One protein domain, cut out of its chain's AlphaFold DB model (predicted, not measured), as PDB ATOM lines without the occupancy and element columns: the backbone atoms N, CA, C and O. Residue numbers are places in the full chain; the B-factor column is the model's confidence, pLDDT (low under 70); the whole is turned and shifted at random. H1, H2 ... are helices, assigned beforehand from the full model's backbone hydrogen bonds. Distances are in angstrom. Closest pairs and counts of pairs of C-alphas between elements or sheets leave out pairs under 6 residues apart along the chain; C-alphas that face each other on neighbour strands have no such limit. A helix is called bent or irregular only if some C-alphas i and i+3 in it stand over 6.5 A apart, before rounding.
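Overview. This is residues 2 to 79 and 90 to 172 of the 173 residues of an uncharacterized protein of Arthrobacter sp. AFG7.2 (UniProt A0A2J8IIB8). H2, H1b, H5 and H4b stand side by side in a row; H1a continues past one end, where H6 crosses it. The printed part has 161 residues with six named helices, H1 to H6: all helix. It is loose, radius of gyration of the C-alphas 20.4 A, spanning 69 by 31 by 19 A.

Arrangement. H1, residues 2 to 47, and H4, residues 90 to 120, each assigned as one helix by hydrogen bonds, are bent: C-alphas 27 and 30 are 6.8 A apart, 97 and 100 7.0 A. H1b, residues 30 to 47, and H2, residues 53 to 72, form a hairpin, C-alphas 35 and 59 closest at 3.9 A. H5, residues 127 to 155, only just irregular with C-alphas 128 and 131 6.9 A apart, touches H1b and forms a hairpin with H4b, residues 100 to 120. H6, residues 157 to 170, touches H1a, residues 2 to 27, about perpendicular at 88 degrees.

Along the chain. H1a begins at C-alpha 2 (34.164, 51.506, 209.677); H6 ends at C-alpha 170 (19.213, 27.807, 207.987).

Size, cuts and confidence. Residues 80 to 89 are cut out, leaving 26.9 A between C-alphas 79 and 90.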
ATOM      1  N   SER A   2      35.378  52.351 209.631       62.91
ATOM      2  CA  SER A   2      34.164  51.506 209.677       62.91
ATOM      3  C   SER A   2      34.376  50.046 210.121       62.91
ATOM      4  O   SER A   2      33.468  49.441 210.680       62.91
ATOM      5  N   GLY A   3      35.566  49.469 209.916       61.44
ATOM      6  CA  GLY A   3      35.836  48.071 210.289       61.44
ATOM      7  C   GLY A   3      35.948  47.825 211.801       61.44
ATOM      8  O   GLY A   3      35.558  46.766 212.290       61.44
ATOM      9  N   VAL A   4      36.434  48.814 212.564       65.56
ATOM     10  CA  VAL A   4      36.618  48.686 214.020       65.56
ATOM     11  C   VAL A   4      35.269  48.693 214.741       65.56
ATOM     12  O   VAL A   4      35.026  47.808 215.558       65.56
ATOM     13  N   SER A   5      34.355  49.601 214.377       65.62
ATOM     14  CA  SER A   5      33.005  49.660 214.960       65.62
ATOM     15  C   SER A   5      32.211  48.379 214.694       65.62
ATOM     16  O   SER A   5      31.673  47.788 215.623       65.62
ATOM     17  N   GLN A   6      32.252  47.862 213.462       72.06
ATOM     18  CA  GLN A   6      31.562  46.621 213.099       72.06
ATOM     19  C   GLN A   6      32.094  45.395 213.869       72.06
ATOM     20  O   GLN A   6      31.321  44.530 214.287       72.06
ATOM     21  N   SER A   7      33.413  45.323 214.096       72.06
ATOM     22  CA  SER A   7      34.029  44.245 214.884       72.06
ATOM     23  C   SER A   7      33.668  44.318 216.375       72.06
ATOM     24  O   SER A   7      33.433  43.287 217.014       72.06
ATOM     25  N   MET A   8      33.555  45.533 216.922       74.19
ATOM     26  CA  MET A   8      33.136  45.766 218.304       74.19
ATOM     27  C   MET A   8      31.666  45.399 218.513       74.19
ATOM     28  O   MET A   8      31.348  44.716 219.490       74.19
ATOM     29  N   ASP A   9      30.792  45.752 217.570       84.44
ATOM     30  CA  ASP A   9      29.365  45.422 217.624       84.44
ATOM     31  C   ASP A   9      29.131  43.904 217.590       84.44
ATOM     32  O   ASP A   9      28.337  43.360 218.368       84.44
ATOM     33  N   ALA A  10      29.882  43.187 216.747       87.56
ATOM     34  CA  ALA A  10      29.828  41.729 216.671       87.56
ATOM     35  C   ALA A  10      30.281  41.063 217.983       87.56
ATOM     36  O   ALA A  10      29.630  40.130 218.472       87.56
ATOM     37  N   ARG A  11      31.364  41.562 218.593       91.50
ATOM     38  CA  ARG A  11      31.869  41.065 219.881       91.50
ATOM     39  C   ARG A  11      30.890  41.339 221.022       91.50
ATOM     40  O   ARG A  11      30.621  40.440 221.821       91.50
ATOM     41  N   ALA A  12      30.324  42.542 221.084       93.00
ATOM     42  CA  ALA A  12      29.329  42.909 222.088       93.00
ATOM     43  C   ALA A  12      28.078  42.019 221.991       93.00
ATOM     44  O   ALA A  12      27.572  41.547 223.012       93.00
ATOM     45  N   ALA A  13      27.609  41.722 220.775       93.12
ATOM     46  CA  ALA A  13      26.484  40.816 220.549       93.12
ATOM     47  C   ALA A  13      26.791  39.369 220.981       93.12
ATOM     48  O   ALA A  13      25.956  38.727 221.628       93.12
ATOM     49  N   ALA A  14      27.992  38.863 220.678       94.31
ATOM     50  CA  ALA A  14      28.426  37.528 221.085       94.31
ATOM     51  C   ALA A  14      28.521  37.387 222.613       94.31
ATOM     52  O   ALA A  14      28.038  36.406 223.186       94.31
ATOM     53  N   LEU A  15      29.070  38.393 223.297       95.12
ATOM     54  CA  LEU A  15      29.110  38.426 224.760       95.12
ATOM     55  C   LEU A  15      27.712  38.542 225.369       95.12
ATOM     56  O   LEU A  15      27.400  37.815 226.309       95.12
ATOM     57  N   GLY A  16      26.832  39.361 224.793       94.00
ATOM     58  CA  GLY A  16      25.428  39.438 225.202       94.00
ATOM     59  C   GLY A  16      24.692  38.097 225.073       94.00
ATOM     60  O   GLY A  16      23.902  37.705 225.939       94.00
ATOM     61  N   PHE A  17      24.992  37.332 224.016       94.44
ATOM     62  CA  PHE A  17      24.492  35.966 223.851       94.44
ATOM     63  C   PHE A  17      24.977  35.036 224.970       94.44
ATOM     64  O   PHE A  17      24.175  34.296 225.553       94.44
ATOM     65  N   ALA A  18      26.276  35.076 225.278       95.62
ATOM     66  CA  ALA A  18      26.875  34.286 226.347       95.62
ATOM     67  C   ALA A  18      26.319  34.680 227.727       95.62
ATOM     68  O   ALA A  18      25.948  33.795 228.490       95.62
ATOM     69  N   GLN A  19      26.138  35.973 228.011       94.94
ATOM     70  CA  GLN A  19      25.523  36.485 229.244       94.94
ATOM     71  C   GLN A  19      24.091  35.988 229.446       94.94
ATOM     72  O   GLN A  19      23.728  35.533 230.533       94.94
ATOM     73  N   ARG A  20      23.268  35.996 228.391       94.44
ATOM     74  CA  ARG A  20      21.922  35.414 228.468       94.44
ATOM     75  C   ARG A  20      21.987  33.930 228.830       94.44
ATOM     76  O   ARG A  20      21.232  33.468 229.680       94.44
ATOM     77  N   ARG A  21      22.891  33.177 228.195       95.19
ATOM     78  CA  ARG A  21      23.065  31.743 228.461       95.19
ATOM     79  C   ARG A  21      23.634  31.464 229.855       95.19
ATOM     80  O   ARG A  21      23.233  30.468 230.450       95.19
ATOM     81  N   SER A  22      24.515  32.311 230.389       95.94
ATOM     82  CA  SER A  22      25.028  32.159 231.754       95.94
ATOM     83  C   SER A  22      23.949  32.436 232.789       95.94
ATOM     84  O   SER A  22      23.840  31.687 233.748       95.94
ATOM     85  N   TRP A  23      23.107  33.452 232.579       94.88
ATOM     86  CA  TRP A  23      21.977  33.726 233.469       94.88
ATOM     87  C   TRP A  23      20.973  32.564 233.485       94.88
ATOM     88  O   TRP A  23      20.591  32.091 234.551       94.88
ATOM     89  N   VAL A  24      20.627  32.039 232.302       96.00
ATOM     90  CA  VAL A  24      19.789  30.836 232.164       96.00
ATOM     91  C   VAL A  24      20.402  29.633 232.877       96.00
ATOM     92  O   VAL A  24      19.672  28.795 233.387       96.00
ATOM     93  N   PHE A  25      21.727  29.501 232.867       97.31
ATOM     94  CA  PHE A  25      22.419  28.413 233.546       97.31
ATOM     95  C   PHE A  25      22.398  28.585 235.070       97.31
ATOM     96  O   PHE A  25      21.985  27.672 235.780       97.31
ATOM     97  N   TYR A  26      22.777  29.761 235.576       95.88
ATOM     98  CA  TYR A  26      22.866  30.013 237.013       95.88
ATOM     99  C   TYR A  26      21.532  29.893 237.742       95.88
ATOM    100  O   TYR A  26      21.523  29.484 238.901       95.88
ATOM    101  N   SER A  27      20.421  30.213 237.073       96.31
ATOM    102  CA  SER A  27      19.097  30.196 237.697       96.31
ATOM    103  C   SER A  27      18.699  28.828 238.252       96.31
ATOM    104  O   SER A  27      18.007  28.776 239.257       96.31
ATOM    105  N   TRP A  28      19.129  27.732 237.621       97.69
ATOM    106  CA  TRP A  28      18.842  26.370 238.083       97.69
ATOM    107  C   TRP A  28      20.077  25.675 238.663       97.69
ATOM    108  O   TRP A  28      19.940  24.844 239.554       97.69
ATOM    109  N   TRP A  29      21.283  26.025 238.197       98.12
ATOM    110  CA  TRP A  29      22.512  25.346 238.610       98.12
ATOM    111  C   TRP A  29      22.813  25.508 240.101       98.12
ATOM    112  O   TRP A  29      23.069  24.513 240.768       98.12
ATOM    113  N   TYR A  30      22.769  26.726 240.652       95.94
ATOM    114  CA  TYR A  30      23.114  26.920 242.067       95.94
ATOM    115  C   TYR A  30      22.140  26.221 243.029       95.94
ATOM    116  O   TYR A  30      22.608  25.537 243.939       95.94
ATOM    117  N   PRO A  31      20.812  26.277 242.812       97.62
ATOM    118  CA  PRO A  31      19.890  25.415 243.543       97.62
ATOM    119  C   PRO A  31      20.135  23.914 243.336       97.62
ATOM    120  O   PRO A  31      20.021  23.138 244.280       97.62
ATOM    121  N   ALA A  32      20.514  23.484 242.128       98.31
ATOM    122  CA  ALA A  32      20.854  22.084 241.884       98.31
ATOM    123  C   ALA A  32      22.100  21.652 242.676       98.31
ATOM    124  O   ALA A  32      22.115  20.549 243.210       98.31
ATOM    125  N   VAL A  33      23.110  22.518 242.815       98.25
ATOM    126  CA  VAL A  33      24.287  22.268 243.669       98.25
ATOM    127  C   VAL A  33      23.879  22.090 245.131       98.25
ATOM    128  O   VAL A  33      24.383  21.180 245.782       98.25
ATOM    129  N   LEU A  34      22.938  22.897 245.632       97.69
ATOM    130  CA  LEU A  34      22.364  22.701 246.968       97.69
ATOM    131  C   LEU A  34      21.700  21.323 247.091       97.69
ATOM    132  O   LEU A  34      21.949  20.603 248.054       97.69
ATOM    133  N   GLY A  35      20.908  20.937 246.087       98.25
ATOM    134  CA  GLY A  35      20.238  19.639 246.061       98.25
ATOM    135  C   GLY A  35      21.220  18.463 246.035       98.25
ATOM    136  O   GLY A  35      21.052  17.499 246.776       98.25
ATOM    137  N   LEU A  36      22.283  18.569 245.232       98.38
ATOM    138  CA  LEU A  36      23.368  17.588 245.166       98.38
ATOM    139  C   LEU A  36      24.126  17.489 246.492       98.38
ATOM    140  O   LEU A  36      24.411  16.384 246.943       98.38
ATOM    141  N   ALA A  37      24.421  18.617 247.138       98.00
ATOM    142  CA  ALA A  37      25.063  18.627 248.449       98.00
ATOM    143  C   ALA A  37      24.173  17.971 249.518       98.00
ATOM    144  O   ALA A  37      24.670  17.190 250.327       98.00
ATOM    145  N   GLY A  38      22.858  18.216 249.473       98.12
ATOM    146  CA  GLY A  38      21.877  17.526 250.311       98.12
ATOM    147  C   GLY A  38      21.847  16.014 250.072       98.12
ATOM    148  O   GLY A  38      21.903  15.242 251.026       98.12
ATOM    149  N   ALA A  39      21.851  15.582 248.807       98.44
ATOM    150  CA  ALA A  39      21.894  14.165 248.446       98.44
ATOM    151  C   ALA A  39      23.185  13.476 248.927       98.44
ATOM    152  O   ALA A  39      23.122  12.381 249.484       98.44
ATOM    153  N   VAL A  40      24.343  14.128 248.771       98.44
ATOM    154  CA  VAL A  40      25.627  13.626 249.291       98.44
ATOM    155  C   VAL A  40      25.587  13.523 250.813       98.44
ATOM    156  O   VAL A  40      25.960  12.487 251.357       98.44
ATOM    157  N   HIS A  41      25.088  14.552 251.501       98.31
ATOM    158  CA  HIS A  41      24.937  14.520 252.953       98.31
ATOM    159  C   HIS A  41      24.033  13.366 253.397       98.31
ATOM    160  O   HIS A  41      24.425  12.592 254.261       98.31
ATOM    161  N   ALA A  42      22.835  13.232 252.819       98.12
ATOM    162  CA  ALA A  42      21.891  12.170 253.168       98.12
ATOM    163  C   ALA A  42      22.500  10.781 252.936       98.12
ATOM    164  O   ALA A  42      22.432   9.929 253.817       98.12
ATOM    165  N   GLY A  43      23.153  10.567 251.788       98.12
ATOM    166  CA  GLY A  43      23.807   9.298 251.471       98.12
ATOM    167  C   GLY A  43      24.924   8.943 252.454       98.12
ATOM    168  O   GLY A  43      24.980   7.814 252.935       98.12
ATOM    169  N   LEU A  44      25.777   9.910 252.801       97.62
ATOM    170  CA  LEU A  44      26.841   9.706 253.786       97.62
ATOM    171  C   LEU A  44      26.284   9.496 255.195       97.62
ATOM    172  O   LEU A  44      26.798   8.646 255.912       97.62
ATOM    173  N   ALA A  45      25.232  10.222 255.582       97.31
ATOM    174  CA  ALA A  45      24.597  10.075 256.890       97.31
ATOM    175  C   ALA A  45      24.002   8.672 257.053       97.31
ATOM    176  O   ALA A  45      24.300   7.996 258.035       97.31
ATOM    177  N   LEU A  46      23.262   8.190 256.049       97.31
ATOM    178  CA  LEU A  46      22.738   6.823 256.035       97.31
ATOM    179  C   LEU A  46      23.861   5.779 256.083       97.31
ATOM    180  O   LEU A  46      23.743   4.791 256.802       97.31
ATOM    181  N   ALA A  47      24.965   6.005 255.361       96.88
ATOM    182  CA  ALA A  47      26.098   5.079 255.333       96.88
ATOM    183  C   ALA A  47      26.794   4.921 256.696       96.88
ATOM    184  O   ALA A  47      27.358   3.862 256.964       96.88
ATOM    185  N   VAL A  48      26.744   5.941 257.558       96.38
ATOM    186  CA  VAL A  48      27.323   5.902 258.915       96.38
ATOM    187  C   VAL A  48      26.279   5.655 260.010       96.38
ATOM    188  O   VAL A  48      26.593   5.774 261.189       96.38
ATOM    189  N   GLY A  49      25.038   5.310 259.641       95.62
ATOM    190  CA  GLY A  49      23.943   5.067 260.590       95.62
ATOM    191  C   GLY A  49      23.426   6.325 261.301       95.62
ATOM    192  O   GLY A  49      22.818   6.218 262.364       95.62
ATOM    193  N   GLY A  50      23.694   7.508 260.746       95.19
ATOM    194  CA  GLY A  50      23.248   8.799 261.264       95.19
ATOM    195  C   GLY A  50      21.901   9.258 260.701       95.19
ATOM    196  O   GLY A  50      21.275   8.594 259.874       95.19
ATOM    197  N   ASP A  51      21.472  10.442 261.139       95.62
ATOM    198  CA  ASP A  51      20.237  11.078 260.680       95.62
ATOM    199  C   ASP A  51      20.412  11.768 259.312       95.62
ATOM    200  O   ASP A  51      21.299  12.604 259.105       95.62
ATOM    201  N   ALA A  52      19.542  11.413 258.367       97.19
ATOM    202  CA  ALA A  52      19.535  11.916 256.998       97.19
ATOM    203  C   ALA A  52      18.522  13.048 256.758       97.19
ATOM    204  O   ALA A  52      18.418  13.523 255.620       97.19
ATOM    205  N   GLU A  53      17.784  13.491 257.783       97.62
ATOM    206  CA  GLU A  53      16.734  14.508 257.668       97.62
ATOM    207  C   GLU A  53      17.264  15.789 257.015       97.62
ATOM    208  O   GLU A  53      16.746  16.217 255.981       97.62
ATOM    209  N   LEU A  54      18.368  16.343 257.532       96.44
ATOM    210  CA  LEU A  54      18.969  17.564 256.988       96.44
ATOM    211  C   LEU A  54      19.321  17.422 255.500       96.44
ATOM    212  O   LEU A  54      18.965  18.276 254.687       96.44
ATOM    213  N   GLY A  55      20.006  16.337 255.128       97.19
ATOM    214  CA  GLY A  55      20.393  16.091 253.737       97.19
ATOM    215  C   GLY A  55      19.175  15.955 252.819       97.19
ATOM    216  O   GLY A  55      19.150  16.523 251.727       97.19
ATOM    217  N   THR A  56      18.130  15.282 253.298       98.12
ATOM    218  CA  THR A  56      16.866  15.098 252.573       98.12
ATOM    219  C   THR A  56      16.138  16.424 252.366       98.12
ATOM    220  O   THR A  56      15.715  16.725 251.248       98.12
ATOM    221  N   VAL A  57      16.054  17.264 253.402       98.38
ATOM    222  CA  VAL A  57      15.456  18.605 253.317       98.38
ATOM    223  C   VAL A  57      16.199  19.465 252.293       98.38
ATOM    224  O   VAL A  57      15.570  20.059 251.414       98.38
ATOM    225  N   LEU A  58      17.535  19.492 252.344       98.12
ATOM    226  CA  LEU A  58      18.356  20.246 251.388       98.12
ATOM    227  C   LEU A  58      18.208  19.722 249.955       98.12
ATOM    228  O   LEU A  58      18.130  20.516 249.015       98.12
ATOM    229  N   MET A  59      18.126  18.400 249.790       98.50
ATOM    230  CA  MET A  59      17.891  17.754 248.500       98.50
ATOM    231  C   MET A  59      16.560  18.204 247.886       98.50
ATOM    232  O   MET A  59      16.536  18.665 246.742       98.50
ATOM    233  N   ILE A  60      15.466  18.122 248.653       98.50
ATOM    234  CA  ILE A  60      14.120  18.517 248.207       98.50
ATOM    235  C   ILE A  60      14.080  20.013 247.885       98.50
ATOM    236  O   ILE A  60      13.613  20.401 246.811       98.50
ATOM    237  N   LEU A  61      14.606  20.854 248.778       98.31
ATOM    238  CA  LEU A  61      14.629  22.303 248.590       98.31
ATOM    239  C   LEU A  61      15.430  22.694 247.343       98.31
ATOM    240  O   LEU A  61      14.951  23.470 246.514       98.31
ATOM    241  N   GLY A  62      16.632  22.138 247.177       98.31
ATOM    242  CA  GLY A  62      17.478  22.389 246.014       98.31
ATOM    243  C   GLY A  62      16.820  21.948 244.707       98.31
ATOM    244  O   GLY A  62      16.851  22.688 243.721       98.31
ATOM    245  N   ALA A  63      16.151  20.790 244.702       98.50
ATOM    246  CA  ALA A  63      15.399  20.305 243.548       98.50
ATOM    247  C   ALA A  63      14.224  21.233 243.192       98.50
ATOM    248  O   ALA A  63      14.088  21.629 242.031       98.50
ATOM    249  N   ALA A  64      13.419  21.638 244.179       98.56
ATOM    250  CA  ALA A  64      12.282  22.535 243.978       98.56
ATOM    251  C   ALA A  64      12.723  23.911 243.447       98.56
ATOM    252  O   ALA A  64      12.184  24.408 242.456       98.56
ATOM    253  N   LEU A  65      13.756  24.502 244.053       98.44
ATOM    254  CA  LEU A  65      14.319  25.780 243.618       98.44
ATOM    255  C   LEU A  65      14.981  25.682 242.235       98.44
ATOM    256  O   LEU A  65      14.854  26.605 241.431       98.44
ATOM    257  N   SER A  66      15.644  24.565 241.923       98.12
ATOM    258  CA  SER A  66      16.217  24.306 240.596       98.12
ATOM    259  C   SER A  66      15.125  24.243 239.529       98.12
ATOM    260  O   SER A  66      15.232  24.904 238.492       98.12
ATOM    261  N   ALA A  67      14.031  23.525 239.805       98.38
ATOM    262  CA  ALA A  67      12.874  23.454 238.922       98.38
ATOM    263  C   ALA A  67      12.230  24.837 238.716       98.38
ATOM    264  O   ALA A  67      11.963  25.231 237.577       98.38
ATOM    265  N   ALA A  68      12.060  25.620 239.786       98.00
ATOM    266  CA  ALA A  68      11.549  26.988 239.703       98.00
ATOM    267  C   ALA A  68      12.474  27.902 238.878       98.00
ATOM    268  O   ALA A  68      12.025  28.606 237.969       98.00
ATOM    269  N   GLY A  69      13.783  27.848 239.126       97.38
ATOM    270  CA  GLY A  69      14.789  28.592 238.373       97.38
ATOM    271  C   GLY A  69      14.875  28.169 236.906       97.38
ATOM    272  O   GLY A  69      15.127  28.990 236.017       97.38
ATOM    273  N   TRP A  70      14.610  26.902 236.600       97.38
ATOM    274  CA  TRP A  70      14.440  26.442 235.228       97.38
ATOM    275  C   TRP A  70      13.187  27.060 234.595       97.38
ATOM    276  O   TRP A  70      13.284  27.652 233.518       97.38
ATOM    277  N   ALA A  71      12.043  27.009 235.286       97.12
ATOM    278  CA  ALA A  71      10.754  27.502 234.793       97.12
ATOM    279  C   ALA A  71      10.770  29.012 234.505       97.12
ATOM    280  O   ALA A  71      10.405  29.439 233.408       97.12
ATOM    281  N   VAL A  72      11.304  29.821 235.426       96.38
ATOM    282  CA  VAL A  72      11.461  31.281 235.253       96.38
ATOM    283  C   VAL A  72      12.338  31.619 234.039       96.38
ATOM    284  O   VAL A  72      12.180  32.665 233.406       96.38
ATOM    285  N   THR A  73      13.242  30.714 233.660       95.56
ATOM    286  CA  THR A  73      14.147  30.900 232.519       95.56
ATOM    287  C   THR A  73      13.700  30.189 231.243       95.56
ATOM    288  O   THR A  73      14.420  30.242 230.243       95.56
ATOM    289  N   ALA A  74      12.499  29.599 231.210       94.12
ATOM    290  CA  ALA A  74      11.966  28.908 230.034       94.12
ATOM    291  C   ALA A  74      11.893  29.828 228.802       94.12
ATOM    292  O   ALA A  74      12.456  29.529 227.749       94.12
ATOM    293  N   LYS A  75      11.286  31.013 228.934       91.81
ATOM    294  CA  LYS A  75      11.160  31.982 227.829       91.81
ATOM    295  C   LYS A  75      12.510  32.352 227.176       91.81
ATOM    296  O   LYS A  75      12.623  32.251 225.953       91.81
ATOM    297  N   PRO A  76      13.549  32.777 227.921       91.38
ATOM    298  CA  PRO A  76      14.850  33.101 227.330       91.38
ATOM    299  C   PRO A  76      15.654  31.892 226.826       91.38
ATOM    300  O   PRO A  76      16.541  32.100 225.999       91.38
ATOM    301  N   ARG A  77      15.349  30.653 227.245       89.81
ATOM    302  CA  ARG A  77      15.934  29.431 226.649       89.81
ATOM    303  C   ARG A  77      15.485  29.230 225.204       89.81
ATOM    304  O   ARG A  77      16.302  28.894 224.353       89.81
ATOM    305  N   PHE A  78      14.202  29.467 224.936       89.31
ATOM    306  CA  PHE A  78      13.580  29.165 223.642       89.31
ATOM    307  C   PHE A  78      13.415  30.389 222.731       89.31
ATOM    308  O   PHE A  78      12.970  30.270 221.589       89.31
ATOM    309  N   THR A  79      13.787  31.585 223.192       86.81
ATOM    310  CA  THR A  79      13.653  32.792 222.375       86.81
ATOM    311  C   THR A  79      14.639  32.827 221.202       86.81
ATOM    312  O   THR A  79      15.839  32.591 221.351       86.81
ATOM    313  N   PRO A  90      35.093  45.309 228.960       94.62
ATOM    314  CA  PRO A  90      36.250  45.227 229.853       94.62
ATOM    315  C   PRO A  90      35.969  44.438 231.133       94.62
ATOM    316  O   PRO A  90      36.778  43.593 231.523       94.62
ATOM    317  N   ARG A  91      34.797  44.630 231.752       91.94
ATOM    318  CA  ARG A  91      34.411  43.879 232.953       91.94
ATOM    319  C   ARG A  91      34.238  42.387 232.694       91.94
ATOM    320  O   ARG A  91      34.613  41.571 233.537       91.94
ATOM    321  N   VAL A  92      33.681  42.006 231.544       92.75
ATOM    322  CA  VAL A  92      33.531  40.589 231.182       92.75
ATOM    323  C   VAL A  92      34.896  39.942 230.946       92.75
ATOM    324  O   VAL A  92      35.149  38.853 231.464       92.75
ATOM    325  N   ASP A  93      35.799  40.626 230.243       94.25
ATOM    326  CA  ASP A  93      37.171  40.157 230.029       94.25
ATOM    327  C   ASP A  93      37.928  40.003 231.354       94.25
ATOM    328  O   ASP A  93      38.598  38.989 231.571       94.25
ATOM    329  N   GLN A  94      37.800  40.977 232.262       95.69
ATOM    330  CA  GLN A  94      38.372  40.890 233.604       95.69
ATOM    331  C   GLN A  94      37.820  39.669 234.347       95.69
ATOM    332  O   GLN A  94      38.597  38.877 234.877       95.69
ATOM    333  N   GLY A  95      36.500  39.461 234.312       93.44
ATOM    334  CA  GLY A  95      35.839  38.293 234.895       93.44
ATOM    335  C   GLY A  95      36.421  36.968 234.391       93.44
ATOM    336  O   GLY A  95      36.761  36.092 235.189       93.44
ATOM    337  N   ILE A  96      36.618  36.828 233.076       95.19
ATOM    338  CA  ILE A  96      37.215  35.625 232.468       95.19
ATOM    339  C   ILE A  96      38.639  35.373 232.988       95.19
ATOM    340  O   ILE A  96      39.009  34.212 233.207       95.19
ATOM    341  N   ARG A  97      39.431  36.437 233.181       97.38
ATOM    342  CA  ARG A  97      40.825  36.354 233.649       97.38
ATOM    343  C   ARG A  97      40.932  35.985 235.126       97.38
ATOM    344  O   ARG A  97      41.779  35.168 235.463       97.38
ATOM    345  N   ILE A  98      40.078  36.539 235.989       97.44
ATOM    346  CA  ILE A  98      40.148  36.300 237.443       97.44
ATOM    347  C   ILE A  98      39.487  34.984 237.870       97.44
ATOM    348  O   ILE A  98      39.853  34.423 238.900       97.44
ATOM    349  N   THR A  99      38.534  34.465 237.085       97.44
ATOM    350  CA  THR A  99      37.748  33.273 237.456       97.44
ATOM    351  C   THR A  99      38.601  32.046 237.825       97.44
ATOM    352  O   THR A  99      38.277  31.409 238.824       97.44
ATOM    353  N   PRO A 100      39.690  31.690 237.109       97.69
ATOM    354  CA  PRO A 100      40.561  30.588 237.524       97.69
ATOM    355  C   PRO A 100      41.151  30.785 238.923       97.69
ATOM    356  O   PRO A 100      41.176  29.837 239.701       97.69
ATOM    357  N   GLY A 101      41.566  32.010 239.263       97.88
ATOM    358  CA  GLY A 101      42.050  32.344 240.602       97.88
ATOM    359  C   GLY A 101      40.959  32.169 241.657       97.88
ATOM    360  O   GLY A 101      41.202  31.540 242.676       97.88
ATOM    361  N   ILE A 102      39.732  32.622 241.377       97.88
ATOM    362  CA  ILE A 102      38.579  32.429 242.275       97.88
ATOM    363  C   ILE A 102      38.307  30.939 242.517       97.88
ATOM    364  O   ILE A 102      38.096  30.540 243.658       97.88
ATOM    365  N   ILE A 103      38.331  30.110 241.467       98.12
ATOM    366  CA  ILE A 103      38.135  28.656 241.584       98.12
ATOM    367  C   ILE A 103      39.214  28.038 242.478       98.12
ATOM    368  O   ILE A 103      38.888  27.285 243.392       98.12
ATOM    369  N   TRP A 104      40.484  28.379 242.251       98.06
ATOM    370  CA  TRP A 104      41.584  27.888 243.080       98.06
ATOM    371  C   TRP A 104      41.455  28.322 244.537       98.06
ATOM    372  O   TRP A 104      41.626  27.493 245.425       98.06
ATOM    373  N   THR A 105      41.099  29.582 244.792       97.81
ATOM    374  CA  THR A 105      40.879  30.083 246.151       97.81
ATOM    375  C   THR A 105      39.712  29.374 246.832       97.81
ATOM    376  O   THR A 105      39.830  29.018 247.999       97.81
ATOM    377  N   LEU A 106      38.605  29.129 246.122       97.25
ATOM    378  CA  LEU A 106      37.461  28.393 246.665       97.25
ATOM    379  C   LEU A 106      37.847  26.957 247.020       97.25
ATOM    380  O   LEU A 106      37.654  26.540 248.156       97.25
ATOM    381  N   LEU A 107      38.429  26.213 246.078       97.81
ATOM    382  CA  LEU A 107      38.789  24.811 246.298       97.81
ATOM    383  C   LEU A 107      39.899  24.660 247.344       97.81
ATOM    384  O   LEU A 107      39.783  23.827 248.240       97.81
ATOM    385  N   GLY A 108      40.946  25.483 247.264       97.88
ATOM    386  CA  GLY A 108      42.040  25.496 248.232       97.88
ATOM    387  C   GLY A 108      41.565  25.915 249.623       97.88
ATOM    388  O   GLY A 108      41.876  25.244 250.601       97.88
ATOM    389  N   GLY A 109      40.745  26.964 249.713       97.88
ATOM    390  CA  GLY A 109      40.132  27.402 250.966       97.88
ATOM    391  C   GLY A 109      39.256  26.317 251.590       97.88
ATOM    392  O   GLY A 109      39.396  26.026 252.774       97.88
ATOM    393  N   THR A 110      38.410  25.650 250.798       97.50
ATOM    394  CA  THR A 110      37.607  24.519 251.283       97.50
ATOM    395  C   THR A 110      38.479  23.352 251.737       97.50
ATOM    396  O   THR A 110      38.209  22.797 252.797       97.50
ATOM    397  N   ALA A 111      39.538  23.002 251.003       97.38
ATOM    398  CA  ALA A 111      40.461  21.944 251.411       97.38
ATOM    399  C   ALA A 111      41.148  22.268 252.750       97.38
ATOM    400  O   ALA A 111      41.227  21.402 253.617       97.38
ATOM    401  N   LEU A 112      41.574  23.519 252.949       97.88
ATOM    402  CA  LEU A 112      42.149  23.980 254.215       97.88
ATOM    403  C   LEU A 112      41.132  23.937 255.360       97.88
ATOM    404  O   LEU A 112      41.476  23.489 256.450       97.88
ATOM    405  N   ILE A 113      39.883  24.352 255.123       95.75
ATOM    406  CA  ILE A 113      38.810  24.281 256.127       95.75
ATOM    407  C   ILE A 113      38.528  22.826 256.506       95.75
ATOM    408  O   ILE A 113      38.475  22.507 257.689       95.75
ATOM    409  N   VAL A 114      38.381  21.934 255.523       95.69
ATOM    410  CA  VAL A 114      38.161  20.500 255.759       95.69
ATOM    411  C   VAL A 114      39.323  19.906 256.552       95.69
ATOM    412  O   VAL A 114      39.092  19.241 257.556       95.69
ATOM    413  N   LEU A 115      40.567  20.200 256.162       95.38
ATOM    414  CA  LEU A 115      41.753  19.738 256.880       95.38
ATOM    415  C   LEU A 115      41.781  20.255 258.324       95.38
ATOM    416  O   LEU A 115      42.041  19.486 259.246       95.38
ATOM    417  N   ALA A 116      41.471  21.534 258.538       93.81
ATOM    418  CA  ALA A 116      41.419  22.121 259.870       93.81
ATOM    419  C   ALA A 116      40.327  21.477 260.737       93.81
ATOM    420  O   ALA A 116      40.579  21.159 261.896       93.81
ATOM    421  N   LEU A 117      39.137  21.227 260.180       92.75
ATOM    422  CA  LEU A 117      38.062  20.536 260.894       92.75
ATOM    423  C   LEU A 117      38.492  19.131 261.316       92.75
ATOM    424  O   LEU A 117      38.269  18.757 262.466       92.75
ATOM    425  N   VAL A 118      39.152  18.390 260.423       93.50
ATOM    426  CA  VAL A 118      39.649  17.037 260.703       93.50
ATOM    427  C   VAL A 118      40.721  17.039 261.798       93.50
ATOM    428  O   VAL A 118      40.659  16.208 262.700       93.50
ATOM    429  N   LEU A 119      41.682  17.967 261.740       94.44
ATOM    430  CA  LEU A 119      42.841  17.984 262.641       94.44
ATOM    431  C   LEU A 119      42.565  18.612 264.013       94.44
ATOM    432  O   LEU A 119      43.157  18.186 265.000       94.44
ATOM    433  N   PHE A 120      41.707  19.633 264.085       93.19
ATOM    434  CA  PHE A 120      41.528  20.439 265.301       93.19
ATOM    435  C   PHE A 120      40.213  20.178 266.041       93.19
ATOM    436  O   PHE A 120      40.016  20.708 267.133       93.19
ATOM    437  N   THR A 121      39.315  19.352 265.497       89.75
ATOM    438  CA  THR A 121      38.058  19.000 266.174       89.75
ATOM    439  C   THR A 121      38.207  17.646 266.876       89.75
ATOM    440  O   THR A 121      38.643  16.695 266.230       89.75
ATOM    441  N   PRO A 122      37.770  17.482 268.145       82.38
ATOM    442  CA  PRO A 122      37.894  16.219 268.892       82.38
ATOM    443  C   PRO A 122      37.256  14.990 268.220       82.38
ATOM    444  O   PRO A 122      37.530  13.860 268.607       82.38
ATOM    445  N   LYS A 123      36.394  15.211 267.221       86.00
ATOM    446  CA  LYS A 123      35.743  14.181 266.401       86.00
ATOM    447  C   LYS A 123      35.954  14.404 264.900       86.00
ATOM    448  O   LYS A 123      35.239  13.839 264.093       86.00
ATOM    449  N   GLY A 124      36.918  15.233 264.504       74.12
ATOM    450  CA  GLY A 124      37.089  15.665 263.115       74.12
ATOM    451  C   GLY A 124      37.388  14.533 262.129       74.12
ATOM    452  O   GLY A 124      37.021  14.630 260.965       74.12
ATOM    453  N   ALA A 125      38.027  13.458 262.591       84.50
ATOM    454  CA  ALA A 125      38.293  12.259 261.795       84.50
ATOM    455  C   ALA A 125      37.246  11.148 261.999       84.50
ATOM    456  O   ALA A 125      37.415  10.043 261.483       84.50
ATOM    457  N   SER A 126      36.195  11.401 262.785       91.88
ATOM    458  CA  SER A 126      35.191  10.386 263.079       91.88
ATOM    459  C   SER A 126      34.226  10.226 261.893       91.88
ATOM    460  O   SER A 126      33.918  11.221 261.223       91.88
ATOM    461  N   PRO A 127      33.732   9.006 261.604       90.75
ATOM    462  CA  PRO A 127      32.816   8.762 260.485       90.75
ATOM    463  C   PRO A 127      31.572   9.659 260.506       90.75
ATOM    464  O   PRO A 127      31.071  10.058 259.458       90.75
ATOM    465  N   GLU A 128      31.113  10.057 261.691       91.62
ATOM    466  CA  GLU A 128      29.939  10.908 261.892       91.62
ATOM    467  C   GLU A 128      30.112  12.324 261.317       91.62
ATOM    468  O   GLU A 128      29.125  13.024 261.100       91.62
ATOM    469  N   THR A 129      31.344  12.761 261.036       93.12
ATOM    470  CA  THR A 129      31.613  14.063 260.401       93.12
ATOM    471  C   THR A 129      31.587  14.019 258.875       93.12
ATOM    472  O   THR A 129      31.439  15.068 258.238       93.12
ATOM    473  N   LEU A 130      31.663  12.827 258.269       93.75
ATOM    474  CA  LEU A 130      31.672  12.654 256.814       93.75
ATOM    475  C   LEU A 130      30.499  13.348 256.105       93.75
ATOM    476  O   LEU A 130      30.761  13.996 255.089       93.75
ATOM    477  N   PRO A 131      29.244  13.301 256.602       95.62
ATOM    478  CA  PRO A 131      28.129  13.986 255.948       95.62
ATOM    479  C   PRO A 131      28.347  15.499 255.825       95.62
ATOM    480  O   PRO A 131      28.090  16.085 254.771       95.62
ATOM    481  N   VAL A 132      28.894  16.126 256.871       95.00
ATOM    482  CA  VAL A 132      29.177  17.569 256.908       95.00
ATOM    483  C   VAL A 132      30.331  17.921 255.971       95.00
ATOM    484  O   VAL A 132      30.234  18.874 255.196       95.00
ATOM    485  N   LEU A 133      31.411  17.134 255.985       95.31
ATOM    486  CA  LEU A 133      32.551  17.343 255.089       95.31
ATOM    487  C   LEU A 133      32.149  17.153 253.619       95.31
ATOM    488  O   LEU A 133      32.496  17.972 252.767       95.31
ATOM    489  N   GLY A 134      31.362  16.116 253.326       95.81
ATOM    490  CA  GLY A 134      30.831  15.845 251.993       95.81
ATOM    491  C   GLY A 134      29.952  16.981 251.473       95.81
ATOM    492  O   GLY A 134      30.079  17.368 250.308       95.81
ATOM    493  N   LEU A 135      29.125  17.576 252.338       95.31
ATOM    494  CA  LEU A 135      28.326  18.757 252.012       95.31
ATOM    495  C   LEU A 135      29.215  19.946 251.613       95.31
ATOM    496  O   LEU A 135      29.001  20.534 250.551       95.31
ATOM    497  N   LEU A 136      30.236  20.270 252.416       95.19
ATOM    498  CA  LEU A 136      31.161  21.382 252.146       95.19
ATOM    499  C   LEU A 136      31.907  21.202 250.819       95.19
ATOM    500  O   LEU A 136      31.951  22.119 249.994       95.19
ATOM    501  N   VAL A 137      32.458  20.006 250.597       97.62
ATOM    502  CA  VAL A 137      33.201  19.676 249.373       97.62
ATOM    503  C   VAL A 137      32.288  19.748 248.151       97.62
ATOM    504  O   VAL A 137      32.650  20.373 247.153       97.62
ATOM    505  N   THR A 138      31.086  19.172 248.228       97.94
ATOM    506  CA  THR A 138      30.128  19.168 247.111       97.94
ATOM    507  C   THR A 138      29.695  20.583 246.748       97.94
ATOM    508  O   THR A 138      29.629  20.929 245.567       97.94
ATOM    509  N   PHE A 139      29.455  21.429 247.750       95.44
ATOM    510  CA  PHE A 139      29.066  22.816 247.529       95.44
ATOM    511  C   PHE A 139      30.180  23.616 246.836       95.44
ATOM    512  O   PHE A 139      29.946  24.244 245.799       95.44
ATOM    513  N   ALA A 140      31.414  23.534 247.345       97.06
ATOM    514  CA  ALA A 140      32.566  24.220 246.762       97.06
ATOM    515  C   ALA A 140      32.879  23.733 245.337       97.06
ATOM    516  O   ALA A 140      33.116  24.546 244.434       97.06
ATOM    517  N   ALA A 141      32.824  22.418 245.110       98.12
ATOM    518  CA  ALA A 141      33.019  21.817 243.796       98.12
ATOM    519  C   ALA A 141      31.922  22.242 242.809       98.12
ATOM    520  O   ALA A 141      32.223  22.631 241.678       98.12
ATOM    521  N   GLY A 142      30.657  22.243 243.237       97.94
ATOM    522  CA  GLY A 142      29.521  22.638 242.406       97.94
ATOM    523  C   GLY A 142      29.560  24.112 241.989       97.94
ATOM    524  O   GLY A 142      29.338  24.433 240.816       97.94
ATOM    525  N   ILE A 143      29.911  25.018 242.910       97.31
ATOM    526  CA  ILE A 143      30.116  26.439 242.583       97.31
ATOM    527  C   ILE A 143      31.281  26.595 241.603       97.31
ATOM    528  O   ILE A 143      31.140  27.262 240.575       97.31
ATOM    529  N   SER A 144      32.407  25.934 241.875       98.25
ATOM    530  CA  SER A 144      33.602  25.990 241.030       98.25
ATOM    531  C   SER A 144      33.336  25.483 239.610       98.25
ATOM    532  O   SER A 144      33.744  26.118 238.635       98.25
ATOM    533  N   ALA A 145      32.583  24.390 239.471       98.25
ATOM    534  CA  ALA A 145      32.146  23.868 238.181       98.25
ATOM    535  C   ALA A 145      31.241  24.864 237.434       98.25
ATOM    536  O   ALA A 145      31.408  25.072 236.229       98.25
ATOM    537  N   GLY A 146      30.332  25.538 238.147       97.81
ATOM    538  CA  GLY A 146      29.487  26.587 237.578       97.81
ATOM    539  C   GLY A 146      30.294  27.774 237.045       97.81
ATOM    540  O   GLY A 146      30.076  28.221 235.913       97.81
ATOM    541  N   LEU A 147      31.279  28.238 237.817       98.06
ATOM    542  CA  LEU A 147      32.207  29.296 237.411       98.06
ATOM    543  C   LEU A 147      33.045  28.884 236.193       98.06
ATOM    544  O   LEU A 147      33.164  29.651 235.233       98.06
ATOM    545  N   ALA A 148      33.579  27.660 236.186       98.12
ATOM    546  CA  ALA A 148      34.346  27.124 235.065       98.12
ATOM    547  C   ALA A 148      33.500  27.053 233.783       98.12
ATOM    548  O   ALA A 148      33.956  27.456 232.707       98.12
ATOM    549  N   TYR A 149      32.247  26.600 233.899       98.00
ATOM    550  CA  TYR A 149      31.306  26.552 232.785       98.00
ATOM    551  C   TYR A 149      31.019  27.948 232.222       98.00
ATOM    552  O   TYR A 149      31.119  28.154 231.011       98.00
ATOM    553  N   VAL A 150      30.712  28.931 233.074       97.19
ATOM    554  CA  VAL A 150      30.414  30.291 232.602       97.19
ATOM    555  C   VAL A 150      31.644  30.977 232.027       97.19
ATOM    556  O   VAL A 150      31.539  31.609 230.976       97.19
ATOM    557  N   ARG A 151      32.828  30.780 232.609       97.19
ATOM    558  CA  ARG A 151      34.082  31.229 231.995       97.19
ATOM    559  C   ARG A 151      34.245  30.653 230.592       97.19
ATOM    560  O   ARG A 151      34.520  31.401 229.656       97.19
ATOM    561  N   ARG A 152      34.048  29.339 230.426       97.19
ATOM    562  CA  ARG A 152      34.124  28.672 229.117       97.19
ATOM    563  C   ARG A 152      33.101  29.250 228.139       97.19
ATOM    564  O   ARG A 152      33.423  29.442 226.970       97.19
ATOM    565  N   LEU A 153      31.889  29.534 228.600       95.81
ATOM    566  CA  LEU A 153      30.828  30.124 227.790       95.81
ATOM    567  C   LEU A 153      31.200  31.526 227.279       95.81
ATOM    568  O   LEU A 153      30.977  31.822 226.108       95.81
ATOM    569  N   MET A 154      31.787  32.362 228.138       96.06
ATOM    570  CA  MET A 154      32.220  33.719 227.783       96.06
ATOM    571  C   MET A 154      33.441  33.705 226.858       96.06
ATOM    572  O   MET A 154      33.454  34.413 225.850       96.06
ATOM    573  N   ALA A 155      34.430  32.857 227.154       95.56
ATOM    574  CA  ALA A 155      35.645  32.723 226.352       95.56
ATOM    575  C   ALA A 155      35.357  32.224 224.924       95.56
ATOM    576  O   ALA A 155      35.995  32.671 223.981       95.56
ATOM    577  N   ASN A 156      34.356  31.352 224.754       96.69
ATOM    578  CA  ASN A 156      33.947  30.809 223.450       96.69
ATOM    579  C   ASN A 156      32.707  31.518 222.869       96.69
ATOM    580  O   ASN A 156      31.954  30.935 222.083       96.69
ATOM    581  N   SER A 157      32.436  32.754 223.299       95.25
ATOM    582  CA  SER A 157      31.214  33.487 222.942       95.25
ATOM    583  C   SER A 157      31.059  33.694 221.432       95.25
ATOM    584  O   SER A 157      29.956  33.505 220.914       95.25
ATOM    585  N   ALA A 158      32.149  34.005 220.722       94.38
ATOM    586  CA  ALA A 158      32.159  34.209 219.273       94.38
ATOM    587  C   ALA A 158      31.668  32.964 218.511       94.38
ATOM    588  O   ALA A 158      30.666  33.032 217.797       94.38
ATOM    589  N   ASP A 159      32.282  31.802 218.749       94.81
ATOM    590  CA  ASP A 159      31.924  30.538 218.085       94.81
ATOM    591  C   ASP A 159      30.503  30.076 218.415       94.81
ATOM    592  O   ASP A 159      29.795  29.475 217.601       94.81
ATOM    593  N   LEU A 160      30.065  30.305 219.655       93.25
ATOM    594  CA  LEU A 160      28.713  29.971 220.089       93.25
ATOM    595  C   LEU A 160      27.670  30.860 219.409       93.25
ATOM    596  O   LEU A 160      26.604  30.360 219.033       93.25
ATOM    597  N   TYR A 161      27.972  32.147 219.246       93.12
ATOM    598  CA  TYR A 161      27.101  33.098 218.571       93.12
ATOM    599  C   TYR A 161      27.040  32.841 217.062       93.12
ATOM    600  O   TYR A 161      25.939  32.763 216.515       93.12
ATOM    601  N   ALA A 162      28.179  32.584 216.411       93.19
ATOM    602  CA  ALA A 162      28.243  32.220 214.995       93.19
ATOM    603  C   ALA A 162      27.399  30.969 214.688       93.19
ATOM    604  O   ALA A 162      26.524  30.994 213.822       93.19
ATOM    605  N   ARG A 163      27.550  29.893 215.477       92.62
ATOM    606  CA  ARG A 163      26.723  28.676 215.336       92.62
ATOM    607  C   ARG A 163      25.234  28.931 215.564       92.62
ATOM    608  O   ARG A 163      24.389  28.284 214.949       92.62
ATOM    609  N   TRP A 164      24.887  29.838 216.477       91.38
ATOM    610  CA  TRP A 164      23.493  30.218 216.699       91.38
ATOM    611  C   TRP A 164      22.911  30.993 215.509       91.38
ATOM    612  O   TRP A 164      21.793  30.681 215.098       91.38
ATOM    613  N   LEU A 165      23.669  31.926 214.922       90.62
ATOM    614  CA  LEU A 165      23.270  32.655 213.716       90.62
ATOM    615  C   LEU A 165      23.063  31.714 212.525       90.62
ATOM    616  O   LEU A 165      22.006  31.774 211.900       90.62
ATOM    617  N   HIS A 166      23.998  30.788 212.283       89.81
ATOM    618  CA  HIS A 166      23.868  29.794 211.215       89.81
ATOM    619  C   HIS A 166      22.584  28.964 211.342       89.81
ATOM    620  O   HIS A 166      21.845  28.821 210.371       89.81
ATOM    621  N   ARG A 167      22.253  28.473 212.546       87.00
ATOM    622  CA  ARG A 167      20.995  27.733 212.774       87.00
ATOM    623  C   ARG A 167      19.752  28.595 212.570       87.00
ATOM    624  O   ARG A 167      18.741  28.100 212.084       87.00
ATOM    625  N   LYS A 168      19.807  29.870 212.957       83.44
ATOM    626  CA  LYS A 168      18.688  30.801 212.783       83.44
ATOM    627  C   LYS A 168      18.425  31.094 211.302       83.44
ATOM    628  O   LYS A 168      17.266  31.158 210.917       83.44
ATOM    629  N   GLN A 169      19.481  31.245 210.503       81.75
ATOM    630  CA  GLN A 169      19.398  31.511 209.063       81.75
ATOM    631  C   GLN A 169      19.029  30.255 208.258       81.75
ATOM    632  O   GLN A 169      18.248  30.341 207.318       81.75
ATOM    633  N   GLY A 170      19.532  29.078 208.647       73.06
ATOM    634  CA  GLY A 170      19.213  27.807 207.987       73.06
ATOM    635  C   GLY A 170      17.767  27.334 208.177       73.06
ATOM    636  O   GLY A 170      17.265  26.602 207.338       73.06
ATOM    637  N   GLY A 171      17.084  27.773 209.240       59.34
ATOM    638  CA  GLY A 171      15.660  27.492 209.482       59.34
ATOM    639  C   GLY A 171      14.687  28.534 208.911       59.34
ATOM    640  O   GLY A 171      13.540  28.569 209.349       59.34
ATOM    641  N   GLN A 172      15.157  29.432 208.035       54.34
ATOM    642  CA  GLN A 172      14.343  30.409 207.292       54.34
ATOM    643  C   GLN A 172      14.246  30.094 205.786       54.34
ATOM    644  O   GLN A 172      13.760  30.930 205.028       54.34
TER     645      GLN A 172